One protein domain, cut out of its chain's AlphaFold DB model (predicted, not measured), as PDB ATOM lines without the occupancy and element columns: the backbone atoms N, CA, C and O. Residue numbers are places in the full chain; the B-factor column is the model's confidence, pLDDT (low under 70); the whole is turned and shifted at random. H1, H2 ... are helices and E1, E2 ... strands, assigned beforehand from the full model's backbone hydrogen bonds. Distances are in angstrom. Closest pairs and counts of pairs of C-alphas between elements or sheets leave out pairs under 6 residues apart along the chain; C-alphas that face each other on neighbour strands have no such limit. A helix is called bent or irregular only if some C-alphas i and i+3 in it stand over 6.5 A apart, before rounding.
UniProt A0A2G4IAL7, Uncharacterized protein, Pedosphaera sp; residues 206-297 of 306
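AT A GLANCE: This is residues 206 to 297 of the 306 residues of an uncharacterized protein of Pedosphaera sp (UniProt A0A2G4IAL7). Two long helices, H3 and H4, make an open helical hairpin that touches only near its turn; the short H1 sits between them toward the wide end, and the bent H5 comes round from the end of H4, past H1, to cross H3. A small hairpin of two strands, E1 and E2, leads straight into H3, and the short H2 packs on H5a. The printed part has 92 residues, with five named helices and two named strands in the order H1, H2, E1, E2, H3, H4, H5; the sheet, E1 - E2, is antiparallel, and the class is mostly helix. The whole is compact, with a radius of gyration of the C-alphas of 13.3 A and spans of 35 by 28 by 26 A.

IN THESE COORDINATES: Find C-alpha 221 at (-18.911, 6.490, -33.589), where E1, residues 221 to 226, begins; E2 is residues 229 to 234, 15.6 A long. H3, residues 235 to 250, follows at once and runs 22.7 A. H4, residues 252 to 272, starts at (-3.948, 26.999, -18.637) and runs 29.3 A, with a kink of 41 degrees near residue 265; it is irregular, but only just, with C-alphas 264 and 267 6.55 A apart. H5, residues 276 to 296, was assigned as one helix by its hydrogen bonds but is bent: C-alphas 285 and 288 are 6.9 A apart. Its arms are H5a, residues 276 to 285, 14.0 A, and H5b, residues 288 to 296, 12.7 A, ending at (-10.995, 28.222, -33.178). Look before E1 for H1, residues 206 to 210, and H2, residues 215 to 218.

HOW THE PARTS SIT: Start at the hairpin of E1 and E2, where N 224 and O 231 are 2.8 A apart and N 233 and O 222 2.9 A, within hydrogen-bond range. E2 and H1 are near each other. H3 and H4 form a helical hairpin at a shallow tilt of 29 degrees, opposite ways; H3 touches H4 with residues 244 to 248 alone, and the closest C-alphas, of Gln 248 and His 255, are 5.6 A apart. H5b touches residues 236 to 243 of H3 alone, the same way at a steep tilt of 49 degrees, closest at the C-alphas of Phe 243 and Ala 293, 5.9 A. H1 touches H5a, closest at the C-alphas of Ala 210 and Ala 279, 4.1 A. H1 also touches residues 266 to 270 of H4 alone, with the C-alphas of Val 206 and Ala 270 closest at 4.9 A. H1 and H3 only just touch, with 3 pairs of C-alphas within 8 A, the closest those of Val 207 and Leu 237, 6.2 A. H2 and H5a only just touch, also with 3 pairs, the closest those of Val 218 and Tyr 283, 6.8 A. H4 and H5b are apart. Every O i to N i+4 pair is within hydrogen-bond range in H1, H3, H5a and H5b, and 14 of 17 are in H4; H2 is too short for such a pair.

THE WHOLE: The two C-alphas farthest apart, of Gln 216 and Arg 253, are 37.7 A apart. The printed part has no cut, and no link is long. Residues 249 to 254, of which 252 to 254 belong to H4, stand free. The mean pLDDT of the printed part is 70.5; look for values under 70 in residues 206 to 211, 225 to 232, 248 to 249 and 251 to 274.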
ATOM      1  N   VAL A 206     -20.900  15.698 -20.181       57.59
ATOM      2  CA  VAL A 206     -22.096  16.149 -20.911       57.59
ATOM      3  C   VAL A 206     -22.102  15.628 -22.347       57.59
ATOM      4  O   VAL A 206     -23.100  15.071 -22.783       57.59
ATOM      5  N   VAL A 207     -20.976  15.723 -23.059       60.69
ATOM      6  CA  VAL A 207     -20.865  15.239 -24.446       60.69
ATOM      7  C   VAL A 207     -20.860  13.704 -24.496       60.69
ATOM      8  O   VAL A 207     -21.452  13.104 -25.386       60.69
ATOM      9  N   THR A 208     -20.255  13.048 -23.500       64.12
ATOM     10  CA  THR A 208     -20.284  11.576 -23.377       64.12
ATOM     11  C   THR A 208     -21.689  11.064 -23.046       64.12
ATOM     12  O   THR A 208     -22.080   9.997 -23.504       64.12
ATOM     13  N   ALA A 209     -22.472  11.821 -22.272       62.44
ATOM     14  CA  ALA A 209     -23.874  11.504 -22.026       62.44
ATOM     15  C   ALA A 209     -24.749  11.797 -23.256       62.44
ATOM     16  O   ALA A 209     -25.596  10.980 -23.594       62.44
ATOM     17  N   ALA A 210     -24.496  12.895 -23.978       61.81
ATOM     18  CA  ALA A 210     -25.167  13.221 -25.241       61.81
ATOM     19  C   ALA A 210     -24.917  12.157 -26.330       61.81
ATOM     20  O   ALA A 210     -25.801  11.851 -27.120       61.81
ATOM     21  N   ALA A 211     -23.755  11.500 -26.309       65.75
ATOM     22  CA  ALA A 211     -23.437  10.353 -27.161       65.75
ATOM     23  C   ALA A 211     -24.310   9.099 -26.907       65.75
ATOM     24  O   ALA A 211     -24.207   8.135 -27.658       65.75
ATOM     25  N   ARG A 212     -25.177   9.084 -25.883       70.19
ATOM     26  CA  ARG A 212     -26.178   8.019 -25.658       70.19
ATOM     27  C   ARG A 212     -27.485   8.222 -26.438       70.19
ATOM     28  O   ARG A 212     -28.399   7.413 -26.287       70.19
ATOM     29  N   GLY A 213     -27.590   9.305 -27.206       70.31
ATOM     30  CA  GLY A 213     -28.725   9.588 -28.079       70.31
ATOM     31  C   GLY A 213     -28.911   8.565 -29.206       70.31
ATOM     32  O   GLY A 213     -28.168   7.586 -29.324       70.31
ATOM     33  N   HIS A 214     -29.906   8.781 -30.061       78.94
ATOM     34  CA  HIS A 214     -30.166   7.900 -31.197       78.94
ATOM     35  C   HIS A 214     -28.985   7.915 -32.172       78.94
ATOM     36  O   HIS A 214     -28.567   8.967 -32.653       78.94
ATOM     37  N   ILE A 215     -28.476   6.729 -32.516       76.56
ATOM     38  CA  ILE A 215     -27.255   6.548 -33.325       76.56
ATOM     39  C   ILE A 215     -27.317   7.303 -34.662       76.56
ATOM     40  O   ILE A 215     -26.301   7.816 -35.119       76.56
ATOM     41  N   GLN A 216     -28.506   7.418 -35.260       77.88
ATOM     42  CA  GLN A 216     -28.730   8.156 -36.508       77.88
ATOM     43  C   GLN A 216     -28.457   9.665 -36.384       77.88
ATOM     44  O   GLN A 216     -28.122  10.297 -37.379       77.88
ATOM     45  N   LEU A 217     -28.598  10.230 -35.181       77.81
ATOM     46  CA  LEU A 217     -28.405  11.653 -34.906       77.81
ATOM     47  C   LEU A 217     -27.037  11.943 -34.277       77.81
ATOM     48  O   LEU A 217     -26.384  12.916 -34.648       77.81
ATOM     49  N   VAL A 218     -26.613  11.125 -33.310       76.56
ATOM     50  CA  VAL A 218     -25.403  11.390 -32.509       76.56
ATOM     51  C   VAL A 218     -24.157  10.647 -32.996       76.56
ATOM     52  O   VAL A 218     -23.049  10.970 -32.555       76.56
ATOM     53  N   GLY A 219     -24.332   9.655 -33.874       75.31
ATOM     54  CA  GLY A 219     -23.257   8.936 -34.554       75.31
ATOM     55  C   GLY A 219     -22.768   9.661 -35.818       75.31
ATOM     56  O   GLY A 219     -23.204  10.777 -36.100       75.31
ATOM     57  N   PRO A 220     -21.860   9.052 -36.601       77.62
ATOM     58  CA  PRO A 220     -21.208   7.761 -36.377       77.62
ATOM     59  C   PRO A 220     -20.178   7.807 -35.237       77.62
ATOM     60  O   PRO A 220     -19.616   8.858 -34.923       77.62
ATOM     61  N   PHE A 221     -19.929   6.647 -34.624       79.12
ATOM     62  CA  PHE A 221     -18.911   6.490 -33.589       79.12
ATOM     63  C   PHE A 221     -17.668   5.807 -34.150       79.12
ATOM     64  O   PHE A 221     -17.771   4.789 -34.831       79.12
ATOM     65  N   VAL A 222     -16.499   6.347 -33.825       75.50
ATOM     66  CA  VAL A 222     -15.195   5.808 -34.206       75.50
ATOM     67  C   VAL A 222     -14.411   5.387 -32.963       75.50
ATOM     68  O   VAL A 222     -14.510   6.043 -31.921       75.50
ATOM     69  N   PRO A 223     -13.635   4.294 -33.026       70.38
ATOM     70  CA  PRO A 223     -12.705   3.956 -31.964       70.38
ATOM     71  C   PRO A 223     -11.578   4.995 -31.925       70.38
ATOM     72  O   PRO A 223     -10.951   5.291 -32.937       70.38
ATOM     73  N   TYR A 224     -11.312   5.545 -30.745       70.31
ATOM     74  CA  TYR A 224     -10.277   6.545 -30.522       70.31
ATOM     75  C   TYR A 224      -9.543   6.269 -29.216       70.31
ATOM     76  O   TYR A 224     -10.162   6.041 -28.172       70.31
ATOM     77  N   GLN A 225      -8.216   6.299 -29.261       68.00
ATOM     78  CA  GLN A 225      -7.379   6.062 -28.095       68.00
ATOM     79  C   GLN A 225      -6.961   7.399 -27.489       68.00
ATOM     80  O   GLN A 225      -6.370   8.240 -28.155       68.00
ATOM     81  N   ARG A 226      -7.288   7.613 -26.211       55.91
ATOM     82  CA  ARG A 226      -6.870   8.811 -25.468       55.91
ATOM     83  C   ARG A 226      -6.373   8.404 -24.092       55.91
ATOM     84  O   ARG A 226      -7.077   7.690 -23.375       55.91
ATOM     85  N   HIS A 227      -5.176   8.860 -23.721       55.09
ATOM     86  CA  HIS A 227      -4.518   8.504 -22.455       55.09
ATOM     87  C   HIS A 227      -4.453   6.979 -22.229       55.09
ATOM     88  O   HIS A 227      -4.811   6.481 -21.162       55.09
ATOM     89  N   GLY A 228      -4.077   6.227 -23.270       54.31
ATOM     90  CA  GLY A 228      -3.905   4.771 -23.203       54.31
ATOM     91  C   GLY A 228      -5.194   3.940 -23.150       54.31
ATOM     92  O   GLY A 228      -5.109   2.721 -23.047       54.31
ATOM     93  N   ARG A 229      -6.390   4.544 -23.247       53.88
ATOM     94  CA  ARG A 229      -7.676   3.816 -23.267       53.88
ATOM     95  C   ARG A 229      -8.405   4.003 -24.592       53.88
ATOM     96  O   ARG A 229      -8.609   5.139 -25.020       53.88
ATOM     97  N   ALA A 230      -8.842   2.900 -25.196       63.03
ATOM     98  CA  ALA A 230      -9.740   2.922 -26.345       63.03
ATOM     99  C   ALA A 230     -11.150   3.355 -25.910       63.03
ATOM    100  O   ALA A 230     -11.678   2.878 -24.903       63.03
ATOM    101  N   ARG A 231     -11.753   4.283 -26.652       64.44
ATOM    102  CA  ARG A 231     -13.117   4.781 -26.438       64.44
ATOM    103  C   ARG A 231     -13.847   4.861 -27.768       64.44
ATOM    104  O   ARG A 231     -13.245   5.215 -28.770       64.44
ATOM    105  N   SER A 232     -15.143   4.577 -27.758       69.38
ATOM    106  CA  SER A 232     -16.019   4.865 -28.895       69.38
ATOM    107  C   SER A 232     -16.467   6.322 -28.802       69.38
ATOM    108  O   SER A 232     -17.004   6.729 -27.769       69.38
ATOM    109  N   VAL A 233     -16.178   7.133 -29.820       73.19
ATOM    110  CA  VAL A 233     -16.382   8.589 -29.781       73.19
ATOM    111  C   VAL A 233     -17.034   9.089 -31.057       73.19
ATOM    112  O   VAL A 233     -16.778   8.564 -32.133       73.19
ATOM    113  N   ASN A 234     -17.878  10.110 -30.942       84.56
ATOM    114  CA  ASN A 234     -18.428  10.794 -32.106       84.56
ATOM    115  C   ASN A 234     -17.564  12.003 -32.489       84.56
ATOM    116  O   ASN A 234     -16.703  12.449 -31.725       84.56
ATOM    117  N   HIS A 235     -17.823  12.552 -33.674       81.81
ATOM    118  CA  HIS A 235     -17.090  13.704 -34.198       81.81
ATOM    119  C   HIS A 235     -17.129  14.916 -33.251       81.81
ATOM    120  O   HIS A 235     -16.105  15.542 -32.996       81.81
ATOM    121  N   GLN A 236     -18.289  15.189 -32.647       82.38
ATOM    122  CA  GLN A 236     -18.463  16.301 -31.713       82.38
ATOM    123  C   GLN A 236     -17.513  16.205 -30.506       82.38
ATOM    124  O   GLN A 236     -16.892  17.193 -30.111       82.38
ATOM    125  N   LEU A 237     -17.360  15.010 -29.925       81.38
ATOM    126  CA  LEU A 237     -16.448  14.784 -28.806       81.38
ATOM    127  C   LEU A 237     -14.976  14.946 -29.214       81.38
ATOM    128  O   LEU A 237     -14.194  15.481 -28.428       81.38
ATOM    129  N   LEU A 238     -14.613  14.539 -30.434       81.25
ATOM    130  CA  LEU A 238     -13.269  14.737 -30.987       81.25
ATOM    131  C   LEU A 238     -12.935  16.224 -31.140       81.25
ATOM    132  O   LEU A 238     -11.886  16.664 -30.665       81.25
ATOM    133  N   THR A 239     -13.846  17.016 -31.716       81.19
ATOM    134  CA  THR A 239     -13.673  18.469 -31.863       81.19
ATOM    135  C   THR A 239     -13.483  19.147 -30.508       81.19
ATOM    136  O   THR A 239     -12.569  19.955 -30.338       81.19
ATOM    137  N   PHE A 240     -14.286  18.785 -29.502       81.44
ATOM    138  CA  PHE A 240     -14.132  19.347 -28.160       81.44
ATOM    139  C   PHE A 240     -12.837  18.926 -27.471       81.44
ATOM    140  O   PHE A 240     -12.265  19.722 -26.730       81.44
ATOM    141  N   TRP A 241     -12.352  17.706 -27.697       77.62
ATOM    142  CA  TRP A 241     -11.071  17.266 -27.147       77.62
ATOM    143  C   TRP A 241      -9.883  17.990 -27.769       77.62
ATOM    144  O   TRP A 241      -9.012  18.432 -27.022       77.62
ATOM    145  N   ALA A 242      -9.880  18.174 -29.089       79.06
ATOM    146  CA  ALA A 242      -8.855  18.956 -29.775       79.06
ATOM    147  C   ALA A 242      -8.858  20.422 -29.307       79.06
ATOM    148  O   ALA A 242      -7.808  21.007 -29.033       79.06
ATOM    149  N   PHE A 243     -10.046  21.012 -29.145       80.56
ATOM    150  CA  PHE A 243     -10.189  22.365 -28.606       80.56
ATOM    151  C   PHE A 243      -9.706  22.467 -27.155       80.56
ATOM    152  O   PHE A 243      -8.993  23.406 -26.809       80.56
ATOM    153  N   GLU A 244     -10.056  21.497 -26.308       73.12
ATOM    154  CA  GLU A 244      -9.632  21.451 -24.906       73.12
ATOM    155  C   GLU A 244      -8.105  21.386 -24.770       73.12
ATOM    156  O   GLU A 244      -7.544  22.076 -23.920       73.12
ATOM    157  N   GLU A 245      -7.434  20.600 -25.612       71.94
ATOM    158  CA  GLU A 245      -5.973  20.476 -25.625       71.94
ATOM    159  C   GLU A 245      -5.295  21.789 -26.031       71.94
ATOM    160  O   GLU A 245      -4.400  22.275 -25.334       71.94
ATOM    161  N   ARG A 246      -5.791  22.440 -27.091       76.25
ATOM    162  CA  ARG A 246      -5.320  23.773 -27.491       76.25
ATOM    163  C   ARG A 246      -5.569  24.808 -26.397       76.25
ATOM    164  O   ARG A 246      -4.679  25.597 -26.104       76.25
ATOM    165  N   TRP A 247      -6.749  24.810 -25.781       71.50
ATOM    166  CA  TRP A 247      -7.094  25.741 -24.704       71.50
ATOM    167  C   TRP A 247      -6.208  25.534 -23.469       71.50
ATOM    168  O   TRP A 247      -5.762  26.498 -22.843       71.50
ATOM    169  N   GLN A 248      -5.886  24.284 -23.138       67.00
ATOM    170  CA  GLN A 248      -4.938  23.975 -22.076       67.00
ATOM    171  C   GLN A 248      -3.535  24.517 -22.390       67.00
ATOM    172  O   GLN A 248      -2.892  25.062 -21.491       67.00
ATOM    173  N   ALA A 249      -3.084  24.402 -23.643       66.94
ATOM    174  CA  ALA A 249      -1.780  24.895 -24.083       66.94
ATOM    175  C   ALA A 249      -1.700  26.432 -24.130       66.94
ATOM    176  O   ALA A 249      -0.689  27.005 -23.733       66.94
ATOM    177  N   THR A 250      -2.758  27.114 -24.578       70.06
ATOM    178  CA  THR A 250      -2.757  28.577 -24.758       70.06
ATOM    179  C   THR A 250      -3.157  29.352 -23.503       70.06
ATOM    180  O   THR A 250      -2.632  30.437 -23.267       70.06
ATOM    181  N   ALA A 251      -4.065  28.825 -22.672       64.31
ATOM    182  CA  ALA A 251      -4.594  29.543 -21.508       64.31
ATOM    183  C   ALA A 251      -4.876  28.621 -20.296       64.31
ATOM    184  O   ALA A 251      -6.021  28.504 -19.835       64.31
ATOM    185  N   PRO A 252      -3.830  28.042 -19.668       58.12
ATOM    186  CA  PRO A 252      -3.948  26.999 -18.637       58.12
ATOM    187  C   PRO A 252      -4.631  27.448 -17.335       58.12
ATOM    188  O   PRO A 252      -5.093  26.618 -16.549       58.12
ATOM    189  N   ARG A 253      -4.672  28.755 -17.042       51.97
ATOM    190  CA  ARG A 253      -5.388  29.290 -15.866       51.97
ATOM    191  C   ARG A 253      -6.905  29.263 -16.084       51.97
ATOM    192  O   ARG A 253      -7.634  28.788 -15.217       51.97
ATOM    193  N   THR A 254      -7.358  29.701 -17.258       57.78
ATOM    194  CA  THR A 254      -8.784  29.716 -17.628       57.78
ATOM    195  C   THR A 254      -9.322  28.308 -17.875       57.78
ATOM    196  O   THR A 254     -10.396  27.976 -17.379       57.78
ATOM    197  N   HIS A 255      -8.525  27.437 -18.506       67.12
ATOM    198  CA  HIS A 255      -8.845  26.017 -18.668       67.12
ATOM    199  C   HIS A 255      -9.039  25.316 -17.318       67.12
ATOM    200  O   HIS A 255     -10.049  24.648 -17.114       67.12
ATOM    201  N   ARG A 256      -8.144  25.533 -16.342       55.47
ATOM    202  CA  ARG A 256      -8.291  24.958 -14.991       55.47
ATOM    203  C   ARG A 256      -9.546  25.446 -14.270       55.47
ATOM    204  O   ARG A 256     -10.200  24.643 -13.604       55.47
ATOM    205  N   ALA A 257      -9.892  26.728 -14.390       56.34
ATOM    206  CA  ALA A 257     -11.112  27.278 -13.799       56.34
ATOM    207  C   ALA A 257     -12.372  26.674 -14.442       56.34
ATOM    208  O   ALA A 257     -13.247  26.173 -13.732       56.34
ATOM    209  N   PHE A 258     -12.413  26.621 -15.776       63.34
ATOM    210  CA  PHE A 258     -13.484  25.963 -16.520       63.34
ATOM    211  C   PHE A 258     -13.596  24.485 -16.148       63.34
ATOM    212  O   PHE A 258     -14.687  24.015 -15.852       63.34
ATOM    213  N   ARG A 259     -12.479  23.754 -16.069       63.38
ATOM    214  CA  ARG A 259     -12.472  22.328 -15.726       63.38
ATOM    215  C   ARG A 259     -12.980  22.072 -14.309       63.38
ATOM    216  O   ARG A 259     -13.676  21.086 -14.092       63.38
ATOM    217  N   ARG A 260     -12.694  22.959 -13.351       57.31
ATOM    218  CA  ARG A 260     -13.267  22.889 -11.994       57.31
ATOM    219  C   ARG A 260     -14.783  23.069 -12.023       57.31
ATOM    220  O   ARG A 260     -15.489  22.224 -11.483       57.31
ATOM    221  N   LEU A 261     -15.280  24.105 -12.702       60.88
ATOM    222  CA  LEU A 261     -16.720  24.344 -12.844       60.88
ATOM    223  C   LEU A 261     -17.413  23.192 -13.587       60.88
ATOM    224  O   LEU A 261     -18.432  22.674 -13.141       60.88
ATOM    225  N   TYR A 262     -16.814  22.733 -14.681       58.44
ATOM    226  CA  TYR A 262     -17.297  21.631 -15.501       58.44
ATOM    227  C   TYR A 262     -17.308  20.298 -14.744       58.44
ATOM    228  O   TYR A 262     -18.247  19.527 -14.890       58.44
ATOM    229  N   ASN A 263     -16.328  20.017 -13.885       60.06
ATOM    230  CA  ASN A 263     -16.341  18.813 -13.049       60.06
ATOM    231  C   ASN A 263     -17.411  18.868 -11.943       60.06
ATOM    232  O   ASN A 263     -17.842  17.821 -11.473       60.06
ATOM    233  N   VAL A 264     -17.858  20.060 -11.537       63.16
ATOM    234  CA  VAL A 264     -18.955  20.235 -10.565       63.16
ATOM    235  C   VAL A 264     -20.321  20.159 -11.253       63.16
ATOM    236  O   VAL A 264     -21.255  19.536 -10.748       63.16
ATOM    237  N   VAL A 265     -20.449  20.786 -12.421       62.81
ATOM    238  CA  VAL A 265     -21.716  20.958 -13.145       62.81
ATOM    239  C   VAL A 265     -21.978  19.809 -14.126       62.81
ATOM    240  O   VAL A 265     -23.105  19.332 -14.245       62.81
ATOM    241  N   GLY A 266     -20.934  19.299 -14.773       64.19
ATOM    242  CA  GLY A 266     -20.980  18.241 -15.782       64.19
ATOM    243  C   GLY A 266     -21.620  16.944 -15.290       64.19
ATOM    244  O   GLY A 266     -22.533  16.471 -15.959       64.19
ATOM    245  N   PRO A 267     -21.258  16.400 -14.114       62.72
ATOM    246  CA  PRO A 267     -21.927  15.221 -13.553       62.72
ATOM    247  C   PRO A 267     -23.396  15.469 -13.175       62.72
ATOM    248  O   PRO A 267     -24.211  14.552 -13.160       62.72
ATOM    249  N   ARG A 268     -23.777  16.712 -12.850       67.44
ATOM    250  CA  ARG A 268     -25.179  17.069 -12.554       67.44
ATOM    251  C   ARG A 268     -26.022  17.110 -13.827       67.44
ATOM    252  O   ARG A 268     -27.154  16.636 -13.813       67.44
ATOM    253  N   LEU A 269     -25.466  17.644 -14.914       63.34
ATOM    254  CA  LEU A 269     -26.099  17.656 -16.234       63.34
ATOM    255  C   LEU A 269     -26.129  16.263 -16.866       63.34
ATOM    256  O   LEU A 269     -27.184  15.848 -17.325       63.34
ATOM    257  N   ALA A 270     -25.029  15.510 -16.817       67.06
ATOM    258  CA  ALA A 270     -24.940  14.166 -17.391       67.06
ATOM    259  C   ALA A 270     -25.970  13.195 -16.791       67.06
ATOM    260  O   ALA A 270     -26.607  12.457 -17.539       67.06
ATOM    261  N   ARG A 271     -26.233  13.279 -15.478       64.25
ATOM    262  CA  ARG A 271     -27.305  12.513 -14.817       64.25
ATOM    263  C   ARG A 271     -28.695  12.766 -15.405       64.25
ATOM    264  O   ARG A 271     -29.526  11.866 -15.424       64.25
ATOM    265  N   ARG A 272     -28.961  13.976 -15.908       65.69
ATOM    266  CA  ARG A 272     -30.246  14.339 -16.535       65.69
ATOM    267  C   ARG A 272     -30.350  13.878 -17.995       65.69
ATOM    268  O   ARG A 272     -31.445  13.862 -18.543       65.69
ATOM    269  N   LEU A 273     -29.235  13.469 -18.604       63.88
ATOM    270  CA  LEU A 273     -29.123  13.042 -20.005       63.88
ATOM    271  C   LEU A 273     -29.122  11.510 -20.163       63.88
ATOM    272  O   LEU A 273     -28.628  10.983 -21.153       63.88
ATOM    273  N   ALA A 274     -29.664  10.775 -19.186       63.47
ATOM    274  CA  ALA A 274     -29.727   9.311 -19.226       63.47
ATOM    275  C   ALA A 274     -30.739   8.763 -20.254       63.47
ATOM    276  O   ALA A 274     -30.626   7.615 -20.674       63.47
ATOM    277  N   ASN A 275     -31.724   9.569 -20.654       71.12
ATOM    278  CA  ASN A 275     -32.733   9.205 -21.646       71.12
ATOM    279  C   ASN A 275     -32.263   9.620 -23.059       71.12
ATOM    280  O   ASN A 275     -31.873  10.782 -23.218       71.12
ATOM    281  N   PRO A 276     -32.353   8.736 -24.076       71.94
ATOM    282  CA  PRO A 276     -31.954   9.026 -25.458       71.94
ATOM    283  C   PRO A 276     -32.511  10.336 -26.029       71.94
ATOM    284  O   PRO A 276     -31.778  11.070 -26.676       71.94
ATOM    285  N   TRP A 277     -33.762  10.697 -25.723       71.62
ATOM    286  CA  TRP A 277     -34.378  11.936 -26.221       71.62
ATOM    287  C   TRP A 277     -33.756  13.203 -25.625       71.62
ATOM    288  O   TRP A 277     -33.553  14.200 -26.315       71.62
ATOM    289  N   PHE A 278     -33.428  13.170 -24.332       73.56
ATOM    290  CA  PHE A 278     -32.728  14.281 -23.686       73.56
ATOM    291  C   PHE A 278     -31.260  14.328 -24.119       73.56
ATOM    292  O   PHE A 278     -30.714  15.418 -24.276       73.56
ATOM    293  N   ALA A 279     -30.639  13.170 -24.359       75.25
ATOM    294  CA  ALA A 279     -29.299  13.076 -24.928       75.25
ATOM    295  C   ALA A 279     -29.237  13.677 -26.345       75.25
ATOM    296  O   ALA A 279     -28.323  14.450 -26.620       75.25
ATOM    297  N   ASP A 280     -30.242  13.426 -27.189       76.31
ATOM    298  CA  ASP A 280     -30.387  14.037 -28.519       76.31
ATOM    299  C   ASP A 280     -30.553  15.556 -28.444       76.31
ATOM    300  O   ASP A 280     -29.856  16.304 -29.130       76.31
ATOM    301  N   ALA A 281     -31.449  16.032 -27.573       74.75
ATOM    302  CA  ALA A 281     -31.662  17.462 -27.375       74.75
ATOM    303  C   ALA A 281     -30.385  18.160 -26.879       74.75
ATOM    304  O   ALA A 281     -30.048  19.247 -27.344       74.75
ATOM    305  N   ALA A 282     -29.636  17.524 -25.974       75.25
ATOM    306  CA  ALA A 282     -28.356  18.044 -25.509       75.25
ATOM    307  C   ALA A 282     -27.269  17.995 -26.584       75.25
ATOM    308  O   ALA A 282     -26.493  18.941 -26.694       75.25
ATOM    309  N   TYR A 283     -27.225  16.940 -27.401       81.69
ATOM    310  CA  TYR A 283     -26.320  16.852 -28.546       81.69
ATOM    311  C   TYR A 283     -26.543  18.017 -29.517       81.69
ATOM    312  O   TYR A 283     -25.586  18.687 -29.916       81.69
ATOM    313  N   LEU A 284     -27.808  18.310 -29.835       79.00
ATOM    314  CA  LEU A 284     -28.195  19.450 -30.667       79.00
ATOM    315  C   LEU A 284     -27.876  20.789 -29.994       79.00
ATOM    316  O   LEU A 284     -27.331  21.679 -30.640       79.00
ATOM    317  N   ALA A 285     -28.127  20.926 -28.691       77.06
ATOM    318  CA  ALA A 285     -27.788  22.137 -27.941       77.06
ATOM    319  C   ALA A 285     -26.273  22.412 -27.898       77.06
ATOM    320  O   ALA A 285     -25.855  23.561 -27.775       77.06
ATOM    321  N   LEU A 286     -25.443  21.372 -28.024       78.12
ATOM    322  CA  LEU A 286     -23.984  21.476 -28.059       78.12
ATOM    323  C   LEU A 286     -23.416  21.735 -29.463       78.12
ATOM    324  O   LEU A 286     -22.247  22.110 -29.569       78.12
ATOM    325  N   LYS A 287     -24.210  21.609 -30.537       81.19
ATOM    326  CA  LYS A 287     -23.760  21.866 -31.922       81.19
ATOM    327  C   LYS A 287     -23.243  23.291 -32.159       81.19
ATOM    328  O   LYS A 287     -22.181  23.418 -32.766       81.19
ATOM    329  N   PRO A 288     -23.886  24.361 -31.656       77.88
ATOM    330  CA  PRO A 288     -23.334  25.709 -31.778       77.88
ATOM    331  C   PRO A 288     -21.944  25.831 -31.139       77.88
ATOM    332  O   PRO A 288     -21.042  26.438 -31.716       77.88
ATOM    333  N   CYS A 289     -21.743  25.198 -29.980       76.69
ATOM    334  CA  CYS A 289     -20.450  25.162 -29.299       76.69
ATOM    335  C   CYS A 289     -19.406  24.363 -30.092       76.69
ATOM    336  O   CYS A 289     -18.246  24.765 -30.133       76.69
ATOM    337  N   GLU A 290     -19.802  23.262 -30.737       82.06
ATOM    338  CA  GLU A 290     -18.935  22.485 -31.634       82.06
ATOM    339  C   GLU A 290     -18.462  23.337 -32.816       82.06
ATOM    340  O   GLU A 290     -17.273  23.340 -33.119       82.06
ATOM    341  N   TRP A 291     -19.348  24.119 -33.443       83.25
ATOM    342  CA  TRP A 291     -18.977  25.008 -34.551       83.25
ATOM    343  C   TRP A 291     -18.013  26.115 -34.125       83.25
ATOM    344  O   TRP A 291     -17.084  26.445 -34.860       83.25
ATOM    345  N   ILE A 292     -18.217  26.690 -32.937       77.44
ATOM    346  CA  ILE A 292     -17.299  27.686 -32.373       77.44
ATOM    347  C   ILE A 292     -15.938  27.041 -32.092       77.44
ATOM    348  O   ILE A 292     -14.913  27.581 -32.503       77.44
ATOM    349  N   ALA A 293     -15.919  25.871 -31.450       78.88
ATOM    350  CA  ALA A 293     -14.691  25.129 -31.177       78.88
ATOM    351  C   ALA A 293     -13.942  24.772 -32.472       78.88
ATOM    352  O   ALA A 293     -12.734  24.977 -32.545       78.88
ATOM    353  N   ALA A 294     -14.659  24.321 -33.505       82.44
ATOM    354  CA  ALA A 294     -14.099  24.002 -34.815       82.44
ATOM    355  C   ALA A 294     -13.468  25.225 -35.500       82.44
ATOM    356  O   ALA A 294     -12.372  25.109 -36.032       82.44
ATOM    357  N   ARG A 295     -14.097  26.408 -35.437       83.81
ATOM    358  CA  ARG A 295     -13.529  27.650 -36.005       83.81
ATOM    359  C   ARG A 295     -12.279  28.146 -35.282       83.81
ATOM    360  O   ARG A 295     -11.464  28.844 -35.873       83.81
ATOM    361  N   LEU A 296     -12.152  27.839 -33.993       80.88
ATOM    362  CA  LEU A 296     -10.995  28.222 -33.178       80.88
ATOM    363  C   LEU A 296      -9.823  27.234 -33.314       80.88
ATOM    364  O   LEU A 296      -8.726  27.502 -32.806       80.88
ATOM    365  N   LEU A 297     -10.046  26.101 -33.986       80.62
ATOM    366  CA  LEU A 297      -9.023  25.135 -34.364       80.62
ATOM    367  C   LEU A 297      -8.486  25.481 -35.770       80.62
ATOM    368  O   LEU A 297      -9.277  25.798 -36.653       80.62
TER     369      LEU A 297